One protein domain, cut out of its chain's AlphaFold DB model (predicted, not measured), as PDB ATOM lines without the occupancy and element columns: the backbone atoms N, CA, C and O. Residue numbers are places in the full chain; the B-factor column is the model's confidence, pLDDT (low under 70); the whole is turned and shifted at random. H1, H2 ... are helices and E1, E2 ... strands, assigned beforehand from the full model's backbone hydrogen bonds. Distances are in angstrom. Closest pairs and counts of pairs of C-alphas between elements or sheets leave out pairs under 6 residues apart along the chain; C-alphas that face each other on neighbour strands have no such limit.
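What this domain is: This is residues 45 to 112 and 162 to 213 of the 239 residues of an uncharacterized protein of bacterium (UniProt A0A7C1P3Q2). A narrow, twisted antiparallel sheet, built mainly on the long hairpin E3 and E4, lies between two helices, the long H1 over one face and H2 over the other, both running along the strands. The short helices H3 and H4 follow E4 at one end, H4 lying farthest out and adding to the length. The printed part has 120 residues with four named helices and four named strands, in the order H1 E1 E2 H2 E3 E4 H3 H4; the sheet order is E1 E2 E3 E4, and the class is mixed, helices and strands. The whole is only just compact, close to loose, with a radius of gyration of the C-alphas of 16.0 A, and spans 55 by 29 by 19 A, an elongated outline.

How they stand to each other: The sheet holds E1, residues 80 to 82, E2, residues 90 to 95, E3, residues 166 to 176, and E4, residues 186 to 196; E1 and E4 are its edge strands. From edge to edge the strands' lines turn by 65 degrees. The hairpin E3 and E4 is antiparallel at 163 degrees, with N 169 and O 193 within hydrogen-bond range at 2.8 A. E2 and E3 are antiparallel at 162 degrees, with N 92 and O 172 at 2.8 A. The hairpin E1 and E2 is antiparallel at 150 degrees, with N 81 and O 91 at 2.8 A. H1, residues 45 to 68, is on the sheet over E3 and E4 at a height of 8.4 A, at 20 degrees to E4 on the local plane; its closest C-alphas to E4 are those of Gln 67 and Val 195, 5.8 A apart. H2, residues 97 to 111, is on the opposite face, over E3 and E4 at a height of 9.2 A; its closest C-alphas to E3 are those of Glu 97 and Glu 168, 5.3 A apart. With helices on both faces, these are three layers. H3, residues 197 to 201, only grazes the sheet and touches H1, at residues 66 to 68 of H1 alone; the closest C-alphas, of Gln 67 and Ala 199, are 5.7 A apart. H4, residues 205 to 213, is not on the sheet; it is close to H3 but not clearly touching, with C-alphas 198 and 205 at 7.4 A. In H1, H2, H3 and H4 every O i to N i+4 pair is within hydrogen-bond range.

Where its parts are: H1 begins at C-alpha 45 (30.805, 12.504, 26.599) and is 34.2 A long. E3 is 32.6 A long, E4 30.4 A, H2 20.6 A and E2 17.0 A. H4 ends at C-alpha 213 (29.006, 68.282, 31.269).

The domain as a whole: The C-alphas of Asp 45 and Ser 213, the two farthest apart, are 56.0 A apart. Residues 113 to 161 are not printed, and C-alphas 112 and 162 are 38.2 A apart across this cut. The link from H1 to E1, 11 residues, is long. Residues 72, 111 and 112 are under 70 in pLDDT, against a mean of 84.1 over the printed part of this model.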
ATOM      1  N   ASP A  45      30.396  11.840  25.358       86.44
ATOM      2  CA  ASP A  45      30.805  12.504  26.599       86.44
ATOM      3  C   ASP A  45      31.964  13.482  26.368       86.44
ATOM      4  O   ASP A  45      31.937  14.619  26.845       86.44
ATOM      5  N   ALA A  46      32.972  13.076  25.588       86.38
ATOM      6  CA  ALA A  46      34.099  13.940  25.244       86.38
ATOM      7  C   ALA A  46      33.664  15.167  24.428       86.38
ATOM      8  O   ALA A  46      34.170  16.271  24.650       86.38
ATOM      9  N   THR A  47      32.718  14.995  23.502       87.44
ATOM     10  CA  THR A  47      32.203  16.102  22.687       87.44
ATOM     11  C   THR A  47      31.338  17.039  23.528       87.44
ATOM     12  O   THR A  47      31.503  18.254  23.432       87.44
ATOM     13  N   ARG A  48      30.503  16.500  24.426       88.62
ATOM     14  CA  ARG A  48      29.709  17.290  25.376       88.62
ATOM     15  C   ARG A  48      30.627  18.125  26.263       88.62
ATOM     16  O   ARG A  48      30.503  19.344  26.301       88.62
ATOM     17  N   ALA A  49      31.628  17.504  26.885       90.44
ATOM     18  CA  ALA A  49      32.601  18.208  27.718       90.44
ATOM     19  C   ALA A  49      33.361  19.304  26.949       90.44
ATOM     20  O   ALA A  49      33.608  20.386  27.488       90.44
ATOM     21  N   ARG A  50      33.712  19.051  25.680       91.12
ATOM     22  CA  ARG A  50      34.331  20.055  24.806       91.12
ATOM     23  C   ARG A  50      33.397  21.238  24.554       91.12
ATOM     24  O   ARG A  50      33.853  22.371  24.683       91.12
ATOM     25  N   ASN A  51      32.133  20.988  24.214       92.06
ATOM     26  CA  ASN A  51      31.162  22.044  23.930       92.06
ATOM     27  C   ASN A  51      30.902  22.911  25.167       92.06
ATOM     28  O   ASN A  51      30.971  24.129  25.065       92.06
ATOM     29  N   TRP A  52      30.735  22.299  26.343       92.56
ATOM     30  CA  TRP A  52      30.571  23.022  27.611       92.56
ATOM     31  C   TRP A  52      31.786  23.874  27.970       92.56
ATOM     32  O   TRP A  52      31.648  25.025  28.383       92.56
ATOM     33  N   ARG A  53      32.996  23.329  27.794       93.38
ATOM     34  CA  ARG A  53      34.231  24.087  28.022       93.38
ATOM     35  C   ARG A  53      34.330  25.280  27.076       93.38
ATOM     36  O   ARG A  53      34.701  26.361  27.516       93.38
ATOM     37  N   LEU A  54      33.995  25.076  25.806       93.75
ATOM     38  CA  LEU A  54      34.052  26.121  24.795       93.75
ATOM     39  C   LEU A  54      32.992  27.202  25.030       93.75
ATOM     40  O   LEU A  54      33.304  28.384  24.961       93.75
ATOM     41  N   ALA A  55      31.762  26.807  25.361       93.06
ATOM     42  CA  ALA A  55      30.690  27.733  25.707       93.06
ATOM     43  C   ALA A  55      31.077  28.604  26.906       93.06
ATOM     44  O   ALA A  55      30.870  29.814  26.885       93.06
ATOM     45  N   ARG A  56      31.709  27.999  27.918       93.69
ATOM     46  CA  ARG A  56      32.248  28.724  29.066       93.69
ATOM     47  C   ARG A  56      33.356  29.703  28.677       93.69
ATOM     48  O   ARG A  56      33.308  30.839  29.124       93.69
ATOM     49  N   GLU A  57      34.318  29.282  27.859       94.12
ATOM     50  CA  GLU A  57      35.408  30.147  27.384       94.12
ATOM     51  C   GLU A  57      34.861  31.362  26.622       94.12
ATOM     52  O   GLU A  57      35.245  32.488  26.913       94.12
ATOM     53  N   ILE A  58      33.890  31.145  25.730       92.62
ATOM     54  CA  ILE A  58      33.205  32.209  24.984       92.62
ATOM     55  C   ILE A  58      32.449  33.146  25.933       92.62
ATOM     56  O   ILE A  58      32.532  34.364  25.798       92.62
ATOM     57  N   ALA A  59      31.694  32.595  26.885       92.50
ATOM     58  CA  ALA A  59      30.924  33.397  27.830       92.50
ATOM     59  C   ALA A  59      31.840  34.247  28.726       92.50
ATOM     60  O   ALA A  59      31.552  35.419  28.958       92.50
ATOM     61  N   GLU A  60      32.951  33.677  29.199       92.94
ATOM     62  CA  GLU A  60      33.965  34.382  29.989       92.94
ATOM     63  C   GLU A  60      34.682  35.458  29.157       92.94
ATOM     64  O   GLU A  60      34.853  36.572  29.646       92.94
ATOM     65  N   GLU A  61      35.037  35.173  27.900       91.88
ATOM     66  CA  GLU A  61      35.640  36.143  26.976       91.88
ATOM     67  C   GLU A  61      34.716  37.346  26.759       91.88
ATOM     68  O   GLU A  61      35.120  38.485  26.998       91.88
ATOM     69  N   ARG A  62      33.450  37.104  26.394       90.25
ATOM     70  CA  ARG A  62      32.468  38.172  26.149       90.25
ATOM     71  C   ARG A  62      32.117  38.945  27.411       90.25
ATOM     72  O   ARG A  62      32.017  40.166  27.370       90.25
ATOM     73  N   MET A  63      31.976  38.268  28.547       89.25
ATOM     74  CA  MET A  63      31.750  38.951  29.822       89.25
ATOM     75  C   MET A  63      32.957  39.813  30.213       89.25
ATOM     76  O   MET A  63      32.784  40.928  30.698       89.25
ATOM     77  N   SER A  64      34.179  39.330  29.980       89.56
ATOM     78  CA  SER A  64      35.396  40.098  30.249       89.56
ATOM     79  C   SER A  64      35.532  41.302  29.318       89.56
ATOM     80  O   SER A  64      35.964  42.359  29.768       89.56
ATOM     81  N   GLU A  65      35.170  41.162  28.043       89.06
ATOM     82  CA  GLU A  65      35.141  42.259  27.066       89.06
ATOM     83  C   GLU A  65      34.166  43.360  27.505       89.06
ATOM     84  O   GLU A  65      34.526  44.540  27.525       89.06
ATOM     85  N   LEU A  66      32.971  42.965  27.960       87.19
ATOM     86  CA  LEU A  66      31.963  43.871  28.512       87.19
ATOM     87  C   LEU A  66      32.436  44.569  29.785       87.19
ATOM     88  O   LEU A  66      32.297  45.781  29.904       87.19
ATOM     89  N   GLN A  67      33.026  43.832  30.728       86.81
ATOM     90  CA  GLN A  67      33.555  44.404  31.969       86.81
ATOM     91  C   GLN A  67      34.724  45.361  31.732       86.81
ATOM     92  O   GLN A  67      34.880  46.335  32.468       86.81
ATOM     93  N   ALA A  68      35.543  45.090  30.718       85.56
ATOM     94  CA  ALA A  68      36.649  45.957  30.335       85.56
ATOM     95  C   ALA A  68      36.190  47.198  29.553       85.56
ATOM     96  O   ALA A  68      36.991  48.112  29.363       85.56
ATOM     97  N   GLY A  69      34.941  47.222  29.071       81.81
ATOM     98  CA  GLY A  69      34.466  48.218  28.110       81.81
ATOM     99  C   GLY A  69      35.272  48.217  26.812       81.81
ATOM    100  O   GLY A  69      35.417  49.251  26.171       81.81
ATOM    101  N   ALA A  70      35.844  47.067  26.447       80.69
ATOM    102  CA  ALA A  70      36.755  46.922  25.316       80.69
ATOM    103  C   ALA A  70      35.997  46.619  24.012       80.69
ATOM    104  O   ALA A  70      36.377  45.720  23.268       80.69
ATOM    105  N   HIS A  71      34.918  47.359  23.752       77.31
ATOM    106  CA  HIS A  71      34.072  47.208  22.568       77.31
ATOM    107  C   HIS A  71      33.890  48.562  21.867       77.31
ATOM    108  O   HIS A  71      33.873  49.613  22.503       77.31
ATOM    109  N   GLU A  72      33.830  48.544  20.532       67.25
ATOM    110  CA  GLU A  72      33.696  49.766  19.718       67.25
ATOM    111  C   GLU A  72      32.246  50.262  19.631       67.25
ATOM    112  O   GLU A  72      31.999  51.450  19.424       67.25
ATOM    113  N   LEU A  73      31.291  49.339  19.764       73.69
ATOM    114  CA  LEU A  73      29.859  49.592  19.702       73.69
ATOM    115  C   LEU A  73      29.211  49.006  20.957       73.69
ATOM    116  O   LEU A  73      29.470  47.835  21.253       73.69
ATOM    117  N   PRO A  74      28.340  49.770  21.645       73.62
ATOM    118  CA  PRO A  74      27.591  49.257  22.778       73.62
ATOM    119  C   PRO A  74      26.853  47.967  22.398       73.62
ATOM    120  O   PRO A  74      26.271  47.897  21.310       73.62
ATOM    121  N   PRO A  75      26.861  46.947  23.267       77.38
ATOM    122  CA  PRO A  75      26.158  45.701  23.002       77.38
ATOM    123  C   PRO A  75      24.650  45.952  22.890       77.38
ATOM    124  O   PRO A  75      24.043  46.571  23.764       77.38
ATOM    125  N   GLU A  76      24.033  45.426  21.837       77.12
ATOM    126  CA  GLU A  76      22.576  45.418  21.719       77.12
ATOM    127  C   GLU A  76      21.989  44.358  22.656       77.12
ATOM    128  O   GLU A  76      22.298  43.166  22.545       77.12
ATOM    129  N   SER A  77      21.134  44.790  23.585       79.00
ATOM    130  CA  SER A  77      20.428  43.868  24.471       79.00
ATOM    131  C   SER A  77      19.471  42.989  23.665       79.00
ATOM    132  O   SER A  77      18.653  43.483  22.892       79.00
ATOM    133  N   GLY A  78      19.557  41.675  23.863       76.56
ATOM    134  CA  GLY A  78      18.602  40.710  23.322       76.56
ATOM    135  C   GLY A  78      18.929  40.157  21.932       76.56
ATOM    136  O   GLY A  78      18.292  39.183  21.519       76.56
ATOM    137  N   THR A  79      19.937  40.686  21.238       82.75
ATOM    138  CA  THR A  79      20.324  40.209  19.901       82.75
ATOM    139  C   THR A  79      21.140  38.914  19.987       82.75
ATOM    140  O   THR A  79      22.116  38.818  20.733       82.75
ATOM    141  N   ILE A  80      20.751  37.901  19.205       85.81
ATOM    142  CA  ILE A  80      21.504  36.646  19.069       85.81
ATOM    143  C   ILE A  80      22.550  36.817  17.967       85.81
ATOM    144  O   ILE A  80      22.210  36.975  16.795       85.81
ATOM    145  N   VAL A  81      23.823  36.727  18.340       87.44
ATOM    146  CA  VAL A  81      24.961  36.876  17.434       87.44
ATOM    147  C   VAL A  81      25.595  35.502  17.174       87.44
ATOM    148  O   VAL A  81      26.034  34.838  18.121       87.44
ATOM    149  N   PRO A  82      25.642  35.025  15.915       89.00
ATOM    150  CA  PRO A  82      26.331  33.784  15.570       89.00
ATOM    151  C   PRO A  82      27.851  33.951  15.678       89.00
ATOM    152  O   PRO A  82      28.392  35.024  15.418       89.00
ATOM    153  N   ILE A  83      28.555  32.882  16.056       88.62
ATOM    154  CA  ILE A  83      30.016  32.895  16.171       88.62
ATOM    155  C   ILE A  83      30.624  32.244  14.933       88.62
ATOM    156  O   ILE A  83      30.644  31.024  14.811       88.62
ATOM    157  N   ASP A  84      31.209  33.054  14.052       84.62
ATOM    158  CA  ASP A  84      31.782  32.587  12.779       84.62
ATOM    159  C   ASP A  84      32.844  31.492  12.949       84.62
ATOM    160  O   ASP A  84      33.020  30.624  12.095       84.62
ATOM    161  N   ARG A  85      33.573  31.523  14.070       84.88
ATOM    162  CA  ARG A  85      34.648  30.567  14.361       84.88
ATOM    163  C   ARG A  85      34.135  29.169  14.714       84.88
ATOM    164  O   ARG A  85      34.887  28.204  14.568       84.88
ATOM    165  N   TYR A  86      32.901  29.058  15.206       86.69
ATOM    166  CA  TYR A  86      32.346  27.824  15.751       86.69
ATOM    167  C   TYR A  86      30.921  27.607  15.241       86.69
ATOM    168  O   TYR A  86      29.970  28.241  15.686       86.69
ATOM    169  N   GLU A  87      30.771  26.665  14.313       85.50
ATOM    170  CA  GLU A  87      29.474  26.330  13.731       85.50
ATOM    171  C   GLU A  87      28.472  25.867  14.802       85.50
ATOM    172  O   GLU A  87      28.794  25.056  15.674       85.50
ATOM    173  N   GLY A  88      27.252  26.402  14.742       83.88
ATOM    174  CA  GLY A  88      26.184  26.097  15.695       83.88
ATOM    175  C   GLY A  88      26.286  26.829  17.037       83.88
ATOM    176  O   GLY A  88      25.352  26.723  17.832       83.88
ATOM    177  N   PHE A  89      27.359  27.591  17.279       92.44
ATOM    178  CA  PHE A  89      27.478  28.445  18.457       92.44
ATOM    179  C   PHE A  89      26.936  29.846  18.170       92.44
ATOM    180  O   PHE A  89      27.229  30.464  17.144       92.44
ATOM    181  N   SER A  90      26.170  30.371  19.113       91.50
ATOM    182  CA  SER A  90      25.692  31.751  19.101       91.50
ATOM    183  C   SER A  90      25.649  32.285  20.522       91.50
ATOM    184  O   SER A  90      25.455  31.509  21.454       91.50
ATOM    185  N   TYR A  91      25.805  33.590  20.705       91.94
ATOM    186  CA  TYR A  91      25.684  34.221  22.015       91.94
ATOM    187  C   TYR A  91      24.631  35.328  22.006       91.94
ATOM    188  O   TYR A  91      24.345  35.911  20.964       91.94
ATOM    189  N   LYS A  92      24.047  35.601  23.168       91.44
ATOM    190  CA  LYS A  92      23.090  36.682  23.415       91.44
ATOM    191  C   LYS A  92      23.534  37.418  24.671       91.44
ATOM    192  O   LYS A  92      23.809  36.784  25.690       91.44
ATOM    193  N   ILE A  93      23.629  38.738  24.583       89.00
ATOM    194  CA  ILE A  93      23.898  39.606  25.732       89.00
ATOM    195  C   ILE A  93      22.559  40.199  26.155       89.00
ATOM    196  O   ILE A  93      21.803  40.679  25.313       89.00
ATOM    197  N   VAL A  94      22.244  40.135  27.443       87.94
ATOM    198  CA  VAL A  94      21.022  40.711  28.009       87.94
ATOM    199  C   VAL A  94      21.403  41.646  29.141       87.94
ATOM    200  O   VAL A  94      22.166  41.270  30.033       87.94
ATOM    201  N   LEU A  95      20.881  42.866  29.075       86.31
ATOM    202  CA  LEU A  95      21.144  43.941  30.025       86.31
ATOM    203  C   LEU A  95      19.876  44.257  30.824       86.31
ATOM    204  O   LEU A  95      18.782  44.314  30.263       86.31
ATOM    205  N   GLY A  96      20.043  44.518  32.117       83.44
ATOM    206  CA  GLY A  96      18.987  44.909  33.046       83.44
ATOM    207  C   GLY A  96      18.437  43.744  33.873       83.44
ATOM    208  O   GLY A  96      18.186  42.655  33.365       83.44
ATOM    209  N   GLU A  97      18.188  44.002  35.160       81.38
ATOM    210  CA  GLU A  97      17.701  43.010  36.140       81.38
ATOM    211  C   GLU A  97      16.420  42.295  35.672       81.38
ATOM    212  O   GLU A  97      16.307  41.075  35.765       81.38
ATOM    213  N   GLY A  98      15.460  43.044  35.116       77.25
ATOM    214  CA  GLY A  98      14.190  42.485  34.645       77.25
ATOM    215  C   GLY A  98      14.353  41.530  33.463       77.25
ATOM    216  O   GLY A  98      13.792  40.438  33.478       77.25
ATOM    217  N   ALA A  99      15.163  41.917  32.476       80.50
ATOM    218  CA  ALA A  99      15.404  41.110  31.285       80.50
ATOM    219  C   ALA A  99      16.250  39.866  31.602       80.50
ATOM    220  O   ALA A  99      16.003  38.788  31.064       80.50
ATOM    221  N   VAL A 100      17.214  39.986  32.524       84.56
ATOM    222  CA  VAL A 100      17.997  38.843  33.018       84.56
ATOM    223  C   VAL A 100      17.111  37.858  33.781       84.56
ATOM    224  O   VAL A 100      17.234  36.653  33.572       84.56
ATOM    225  N   ALA A 101      16.195  38.343  34.624       80.44
ATOM    226  CA  ALA A 101      15.276  37.484  35.370       80.44
ATOM    227  C   ALA A 101      14.286  36.738  34.457       80.44
ATOM    228  O   ALA A 101      13.974  35.576  34.711       80.44
ATOM    229  N   GLU A 102      13.803  37.386  33.395       81.12
ATOM    230  CA  GLU A 102      12.939  36.754  32.391       81.12
ATOM    231  C   GLU A 102      13.684  35.674  31.600       81.12
ATOM    232  O   GLU A 102      13.192  34.556  31.472       81.12
ATOM    233  N   LEU A 103      14.910  35.971  31.167       83.56
ATOM    234  CA  LEU A 103      15.768  35.007  30.481       83.56
ATOM    235  C   LEU A 103      16.135  33.815  31.376       83.56
ATOM    236  O   LEU A 103      16.186  32.683  30.912       83.56
ATOM    237  N   GLU A 104      16.397  34.045  32.661       83.25
ATOM    238  CA  GLU A 104      16.656  32.964  33.614       83.25
ATOM    239  C   GLU A 104      15.431  32.067  33.798       83.25
ATOM    240  O   GLU A 104      15.591  30.854  33.906       83.25
ATOM    241  N   ALA A 105      14.225  32.643  33.811       80.62
ATOM    242  CA  ALA A 105      12.988  31.874  33.871       80.62
ATOM    243  C   ALA A 105      12.800  31.013  32.612       80.62
ATOM    244  O   ALA A 105      12.530  29.823  32.747       80.62
ATOM    245  N   GLU A 106      13.028  31.579  31.423       80.62
ATOM    246  CA  GLU A 106      12.977  30.865  30.136       80.62
ATOM    247  C   GLU A 106      14.007  29.721  30.078       80.62
ATOM    248  O   GLU A 106      13.689  28.593  29.711       80.62
ATOM    249  N   LEU A 107      15.248  29.974  30.507       81.50
ATOM    250  CA  LEU A 107      16.301  28.953  30.532       81.50
ATOM    251  C   LEU A 107      16.034  27.860  31.572       81.50
ATOM    252  O   LEU A 107      16.353  26.694  31.343       81.50
ATOM    253  N   ALA A 108      15.482  28.227  32.729       78.12
ATOM    254  CA  ALA A 108      15.092  27.265  33.751       78.12
ATOM    255  C   ALA A 108      13.917  26.395  33.283       78.12
ATOM    256  O   ALA A 108      13.888  25.216  33.622       78.12
ATOM    257  N   GLU A 109      12.993  26.954  32.499       70.56
ATOM    258  CA  GLU A 109      11.903  26.228  31.840       70.56
ATOM    259  C   GLU A 109      12.454  25.221  30.821       70.56
ATOM    260  O   GLU A 109      12.143  24.035  30.910       70.56
ATOM    261  N   GLU A 110      13.357  25.648  29.935       70.31
ATOM    262  CA  GLU A 110      13.979  24.766  28.937       70.31
ATOM    263  C   GLU A 110      14.813  23.642  29.582       70.31
ATOM    264  O   GLU A 110      14.816  22.506  29.111       70.31
ATOM    265  N   ALA A 111      15.496  23.932  30.694       68.38
ATOM    266  CA  ALA A 111      16.311  22.957  31.419       68.38
ATOM    267  C   ALA A 111      15.500  21.989  32.302       68.38
ATOM    268  O   ALA A 111      16.053  20.985  32.763       68.38
ATOM    269  N   ALA A 112      14.228  22.286  32.583       64.81
ATOM    270  CA  ALA A 112      13.398  21.520  33.512       64.81
ATOM    271  C   ALA A 112      12.687  20.306  32.892       64.81
ATOM    272  O   ALA A 112      11.999  19.629  33.654       64.81
ATOM    273  N   SER A 162      28.354  56.080  34.116       74.12
ATOM    274  CA  SER A 162      29.032  56.295  35.393       74.12
ATOM    275  C   SER A 162      29.820  55.054  35.807       74.12
ATOM    276  O   SER A 162      29.444  53.920  35.509       74.12
ATOM    277  N   ALA A 163      30.936  55.268  36.503       77.19
ATOM    278  CA  ALA A 163      31.731  54.186  37.082       77.19
ATOM    279  C   ALA A 163      31.072  53.576  38.335       77.19
ATOM    280  O   ALA A 163      31.343  52.422  38.660       77.19
ATOM    281  N   ASP A 164      30.204  54.341  39.006       80.81
ATOM    282  CA  ASP A 164      29.568  53.961  40.275       80.81
ATOM    283  C   ASP A 164      28.150  53.389  40.094       80.81
ATOM    284  O   ASP A 164      27.569  52.851  41.039       80.81
ATOM    285  N   GLU A 165      27.578  53.501  38.891       81.19
ATOM    286  CA  GLU A 165      26.287  52.903  38.546       81.19
ATOM    287  C   GLU A 165      26.508  51.546  37.879       81.19
ATOM    288  O   GLU A 165      27.296  51.423  36.940       81.19
ATOM    289  N   PHE A 166      25.799  50.527  38.364       84.81
ATOM    290  CA  PHE A 166      25.933  49.150  37.904       84.81
ATOM    291  C   PHE A 166      24.607  48.631  37.374       84.81
ATOM    292  O   PHE A 166      23.582  48.760  38.041       84.81
ATOM    293  N   GLU A 167      24.675  47.943  36.244       83.69
ATOM    294  CA  GLU A 167      23.570  47.196  35.660       83.69
ATOM    295  C   GLU A 167      23.864  45.696  35.722       83.69
ATOM    296  O   GLU A 167      25.021  45.256  35.719       83.69
ATOM    297  N   GLU A 168      22.808  44.892  35.828       86.44
ATOM    298  CA  GLU A 168      22.942  43.441  35.728       86.44
ATOM    299  C   GLU A 168      23.063  43.041  34.258       86.44
ATOM    300  O   GLU A 168      22.308  43.503  33.406       86.44
ATOM    301  N   CYS A 169      24.041  42.195  33.959       87.19
ATOM    302  CA  CYS A 169      24.320  41.707  32.623       87.19
ATOM    303  C   CYS A 169      24.403  40.183  32.652       87.19
ATOM    304  O   CYS A 169      25.099  39.596  33.488       87.19
ATOM    305  N   ALA A 170      23.743  39.545  31.693       90.38
ATOM    306  CA  ALA A 170      23.872  38.123  31.432       90.38
ATOM    307  C   ALA A 170      24.432  37.894  30.029       90.38
ATOM    308  O   ALA A 170      23.988  38.504  29.056       90.38
ATOM    309  N   VAL A 171      25.401  36.988  29.927       91.25
ATOM    310  CA  VAL A 171      25.866  36.449  28.648       91.25
ATOM    311  C   VAL A 171      25.383  35.012  28.561       91.25
ATOM    312  O   VAL A 171      25.732  34.187  29.410       91.25
ATOM    313  N   VAL A 172      24.583  34.722  27.539       91.69
ATOM    314  CA  VAL A 172      24.087  33.380  27.230       91.69
ATOM    315  C   VAL A 172      24.771  32.874  25.976       91.69
ATOM    316  O   VAL A 172      24.816  33.576  24.969       91.69
ATOM    317  N   VAL A 173      25.287  31.652  26.024       92.81
ATOM    318  CA  VAL A 173      25.864  30.955  24.875       92.81
ATOM    319  C   VAL A 173      25.002  29.745  24.559       92.81
ATOM    320  O   VAL A 173      24.824  28.868  25.400       92.81
ATOM    321  N   TYR A 174      24.496  29.702  23.332       91.75
ATOM    322  CA  TYR A 174      23.774  28.580  22.753       91.75
ATOM    323  C   TYR A 174      24.752  27.728  21.949       91.75
ATOM    324  O   TYR A 174      25.515  28.262  21.138       91.75
ATOM    325  N   PHE A 175      24.721  26.415  22.138       92.25
ATOM    326  CA  PHE A 175      25.601  25.469  21.452       92.25
ATOM    327  C   PHE A 175      24.860  24.164  21.130       92.25
ATOM    328  O   PHE A 175      23.849  23.864  21.758       92.25
ATOM    329  N   PRO A 176      25.295  23.380  20.129       88.06
ATOM    330  CA  PRO A 176      24.535  22.212  19.685       88.06
ATOM    331  C   PRO A 176      24.466  21.116  20.762       88.06
ATOM    332  O   PRO A 176      25.506  20.695  21.290       88.06
ATOM    333  N   LYS A 177      23.246  20.622  21.031       86.62
ATOM    334  CA  LYS A 177      22.989  19.425  21.850       86.62
ATOM    335  C   LYS A 177      23.347  18.183  21.025       86.62
ATOM    336  O   LYS A 177      22.984  18.084  19.856       86.62
ATOM    337  N   LEU A 178      24.108  17.256  21.611       81.88
ATOM    338  CA  LEU A 178      24.551  16.032  20.916       81.88
ATOM    339  C   LEU A 178      23.425  15.020  20.706       81.88
ATOM    340  O   LEU A 178      23.410  14.341  19.685       81.88
ATOM    341  N   ASP A 179      22.497  14.961  21.658       79.88
ATOM    342  CA  ASP A 179      21.318  14.103  21.623       79.88
ATOM    343  C   ASP A 179      20.073  15.004  21.684       79.88
ATOM    344  O   ASP A 179      19.521  15.202  22.766       79.88
ATOM    345  N   PRO A 180      19.697  15.659  20.570       80.50
ATOM    346  CA  PRO A 180      18.555  16.556  20.556       80.50
ATOM    347  C   PRO A 180      17.241  15.765  20.482       80.50
ATOM    348  O   PRO A 180      17.101  14.848  19.670       80.50
ATOM    349  N   ASP A 181      16.259  16.152  21.290       77.06
ATOM    350  CA  ASP A 181      14.905  15.588  21.286       77.06
ATOM    351  C   ASP A 181      14.100  16.054  20.060       77.06
ATOM    352  O   ASP A 181      13.195  15.361  19.588       77.06
ATOM    353  N   TYR A 182      14.466  17.210  19.494       78.62
ATOM    354  CA  TYR A 182      13.916  17.765  18.259       78.62
ATOM    355  C   TYR A 182      15.000  18.447  17.411       78.62
ATOM    356  O   TYR A 182      16.028  18.900  17.913       78.62
ATOM    357  N   GLU A 183      14.781  18.525  16.097       74.50
ATOM    358  CA  GLU A 183      15.758  19.100  15.167       74.50
ATOM    359  C   GLU A 183      16.071  20.563  15.524       74.50
ATOM    360  O   GLU A 183      15.183  21.411  15.572       74.50
ATOM    361  N   GLY A 184      17.351  20.850  15.776       73.94
ATOM    362  CA  GLY A 184      17.821  22.191  16.119       73.94
ATOM    363  C   GLY A 184      17.843  22.524  17.613       73.94
ATOM    364  O   GLY A 184      18.185  23.663  17.934       73.94
ATOM    365  N   GLN A 185      17.541  21.577  18.514       79.94
ATOM    366  CA  GLN A 185      17.687  21.795  19.959       79.94
ATOM    367  C   GLN A 185      19.135  22.174  20.311       79.94
ATOM    368  O   GLN A 185      20.105  21.542  19.867       79.94
ATOM    369  N   LYS A 186      19.279  23.218  21.126       86.25
ATOM    370  CA  LYS A 186      20.566  23.723  21.604       86.25
ATOM    371  C   LYS A 186      20.635  23.566  23.116       86.25
ATOM    372  O   LYS A 186      19.623  23.600  23.797       86.25
ATOM    373  N   GLU A 187      21.838  23.377  23.631       88.00
ATOM    374  CA  GLU A 187      22.124  23.561  25.047       88.00
ATOM    375  C   GLU A 187      22.533  25.017  25.288       88.00
ATOM    376  O   GLU A 187      23.041  25.706  24.392       88.00
ATOM    377  N   THR A 188      22.306  25.484  26.509       90.69
ATOM    378  CA  THR A 188      22.515  26.872  26.909       90.69
ATOM    379  C   THR A 188      23.412  26.958  28.138       90.69
ATOM    380  O   THR A 188      23.318  26.170  29.079       90.69
ATOM    381  N   LEU A 189      24.321  27.931  28.131       91.44
ATOM    382  CA  LEU A 189      25.139  28.298  29.285       91.44
ATOM    383  C   LEU A 189      24.989  29.794  29.536       91.44
ATOM    384  O   LEU A 189      25.251  30.594  28.642       91.44
ATOM    385  N   MET A 190      24.600  30.165  30.755       91.81
ATOM    386  CA  MET A 190      24.440  31.556  31.179       91.81
ATOM    387  C   MET A 190      25.450  31.916  32.270       91.81
ATOM    388  O   MET A 190      25.590  31.196  33.261       91.81
ATOM    389  N   ILE A 191      26.114  33.064  32.119       91.56
ATOM    390  CA  ILE A 191      26.926  33.694  33.168       91.56
ATOM    391  C   ILE A 191      26.333  35.067  33.482       91.56
ATOM    392  O   ILE A 191      26.128  35.875  32.578       91.56
ATOM    393  N   LYS A 192      26.086  35.328  34.770       93.06
ATOM    394  CA  LYS A 192      25.565  36.600  35.287       93.06
ATOM    395  C   LYS A 192      26.669  37.411  35.955       93.06
ATOM    396  O   LYS A 192      27.519  36.857  36.656       93.06
ATOM    397  N   SER A 193      26.651  38.723  35.758       91.81
ATOM    398  CA  SER A 193      27.557  39.655  36.423       91.81
ATOM    399  C   SER A 193      26.940  41.046  36.544       91.81
ATOM    400  O   SER A 193      25.990  41.375  35.841       91.81
ATOM    401  N   ARG A 194      27.497  41.879  37.426       89.38
ATOM    402  CA  ARG A 194      27.155  43.304  37.508       89.38
ATOM    403  C   ARG A 194      28.261  44.096  36.828       89.38
ATOM    404  O   ARG A 194      29.424  43.953  37.201       89.38
ATOM    405  N   VAL A 195      27.897  44.901  35.839       86.94
ATOM    406  CA  VAL A 195      28.832  45.667  35.006       86.94
ATOM    407  C   VAL A 195      28.498  47.149  35.143       86.94
ATOM    408  O   VAL A 195      27.327  47.510  35.252       86.94
ATOM    409  N   SER A 196      29.510  48.014  35.199       86.12
ATOM    410  CA  SER A 196      29.274  49.455  35.302       86.12
ATOM    411  C   SER A 196      28.692  50.012  34.001       86.12
ATOM    412  O   SER A 196      29.036  49.548  32.911       86.12
ATOM    413  N   THR A 197      27.842  51.036  34.093       82.12
ATOM    414  CA  THR A 197      27.260  51.682  32.900       82.12
ATOM    415  C   THR A 197      28.341  52.315  32.019       82.12
ATOM    416  O   THR A 197      28.220  52.310  30.794       82.12
ATOM    417  N   LEU A 198      29.457  52.748  32.618       83.69
ATOM    418  CA  LEU A 198      30.662  53.155  31.891       83.69
ATOM    419  C   LEU A 198      31.230  52.037  31.010       83.69
ATOM    420  O   LEU A 198      31.426  52.251  29.815       83.69
ATOM    421  N   ALA A 199      31.440  50.844  31.567       81.19
ATOM    422  CA  ALA A 199      31.979  49.717  30.814       81.19
ATOM    423  C   ALA A 199      31.002  49.237  29.724       81.19
ATOM    424  O   ALA A 199      31.420  48.952  28.605       81.19
ATOM    425  N   ILE A 200      29.692  49.263  29.985       82.06
ATOM    426  CA  ILE A 200      28.663  48.939  28.977       82.06
ATOM    427  C   ILE A 200      28.682  49.930  27.808       82.06
ATOM    428  O   ILE A 200      28.438  49.535  26.674       82.06
ATOM    429  N   SER A 201      28.999  51.202  28.056       78.88
ATOM    430  CA  SER A 201      29.047  52.231  27.008       78.88
ATOM    431  C   SER A 201      30.318  52.214  26.150       78.88
ATOM    432  O   SER A 201      30.329  52.823  25.085       78.88
ATOM    433  N   GLY A 202      31.392  51.554  26.607       78.62
ATOM    434  CA  GLY A 202      32.694  51.552  25.922       78.62
ATOM    435  C   GLY A 202      33.435  52.898  25.980       78.62
ATOM    436  O   GLY A 202      34.425  53.103  25.280       78.62
ATOM    437  N   LEU A 203      32.963  53.844  26.803       81.00
ATOM    438  CA  LEU A 203      33.548  55.177  26.923       81.00
ATOM    439  C   LEU A 203      34.638  55.234  27.992       81.00
ATOM    440  O   LEU A 203      34.574  54.589  29.038       81.00
ATOM    441  N   THR A 204      35.627  56.093  27.753       81.69
ATOM    442  CA  THR A 204      36.604  56.452  28.787       81.69
ATOM    443  C   THR A 204      35.973  57.377  29.842       81.69
ATOM    444  O   THR A 204      35.041  58.118  29.516       81.69
ATOM    445  N   PRO A 205      36.483  57.396  31.092       78.00
ATOM    446  CA  PRO A 205      35.977  58.288  32.139       78.00
ATOM    447  C   PRO A 205      35.922  59.761  31.702       78.00
ATOM    448  O   PRO A 205      34.900  60.419  31.876       78.00
ATOM    449  N   ASP A 206      36.975  60.243  31.032       78.81
ATOM    450  CA  ASP A 206      37.066  61.624  30.541       78.81
ATOM    451  C   ASP A 206      35.988  61.938  29.481       78.81
ATOM    452  O   ASP A 206      35.405  63.026  29.458       78.81
ATOM    453  N   GLN A 207      35.677  60.974  28.604       78.06
ATOM    454  CA  GLN A 207      34.606  61.113  27.611       78.06
ATOM    455  C   GLN A 207      33.225  61.122  28.272       78.06
ATOM    456  O   GLN A 207      32.383  61.942  27.899       78.06
ATOM    457  N   ALA A 208      33.002  60.268  29.270       76.19
ATOM    458  CA  ALA A 208      31.749  60.228  30.017       76.19
ATOM    459  C   ALA A 208      31.503  61.534  30.797       76.19
ATOM    460  O   ALA A 208      30.398  62.081  30.744       76.19
ATOM    461  N   GLU A 209      32.535  62.105  31.428       76.88
ATOM    462  CA  GLU A 209      32.453  63.415  32.092       76.88
ATOM    463  C   GLU A 209      32.178  64.561  31.110       76.88
ATOM    464  O   GLU A 209      31.388  65.464  31.409       76.88
ATOM    465  N   SER A 210      32.777  64.517  29.915       76.44
ATOM    466  CA  SER A 210      32.522  65.515  28.871       76.44
ATOM    467  C   SER A 210      31.081  65.451  28.350       76.44
ATOM    468  O   SER A 210      30.447  66.491  28.171       76.44
ATOM    469  N   LEU A 211      30.521  64.246  28.189       76.44
ATOM    470  CA  LEU A 211      29.122  64.025  27.808       76.44
ATOM    471  C   LEU A 211      28.158  64.478  28.900       76.44
ATOM    472  O   LEU A 211      27.151  65.122  28.603       76.44
ATOM    473  N   ARG A 212      28.485  64.188  30.162       76.12
ATOM    474  CA  ARG A 212      27.726  64.659  31.319       76.12
ATOM    475  C   ARG A 212      27.702  66.185  31.377       76.12
ATOM    476  O   ARG A 212      26.625  66.770  31.427       76.12
ATOM    477  N   SER A 213      28.866  66.820  31.263       75.50
ATOM    478  CA  SER A 213      29.006  68.282  31.269       75.50
ATOM    479  C   SER A 213      28.306  68.940  30.073       75.50
ATOM    480  O   SER A 213      27.681  69.989  30.218       75.50
TER     481      SER A 213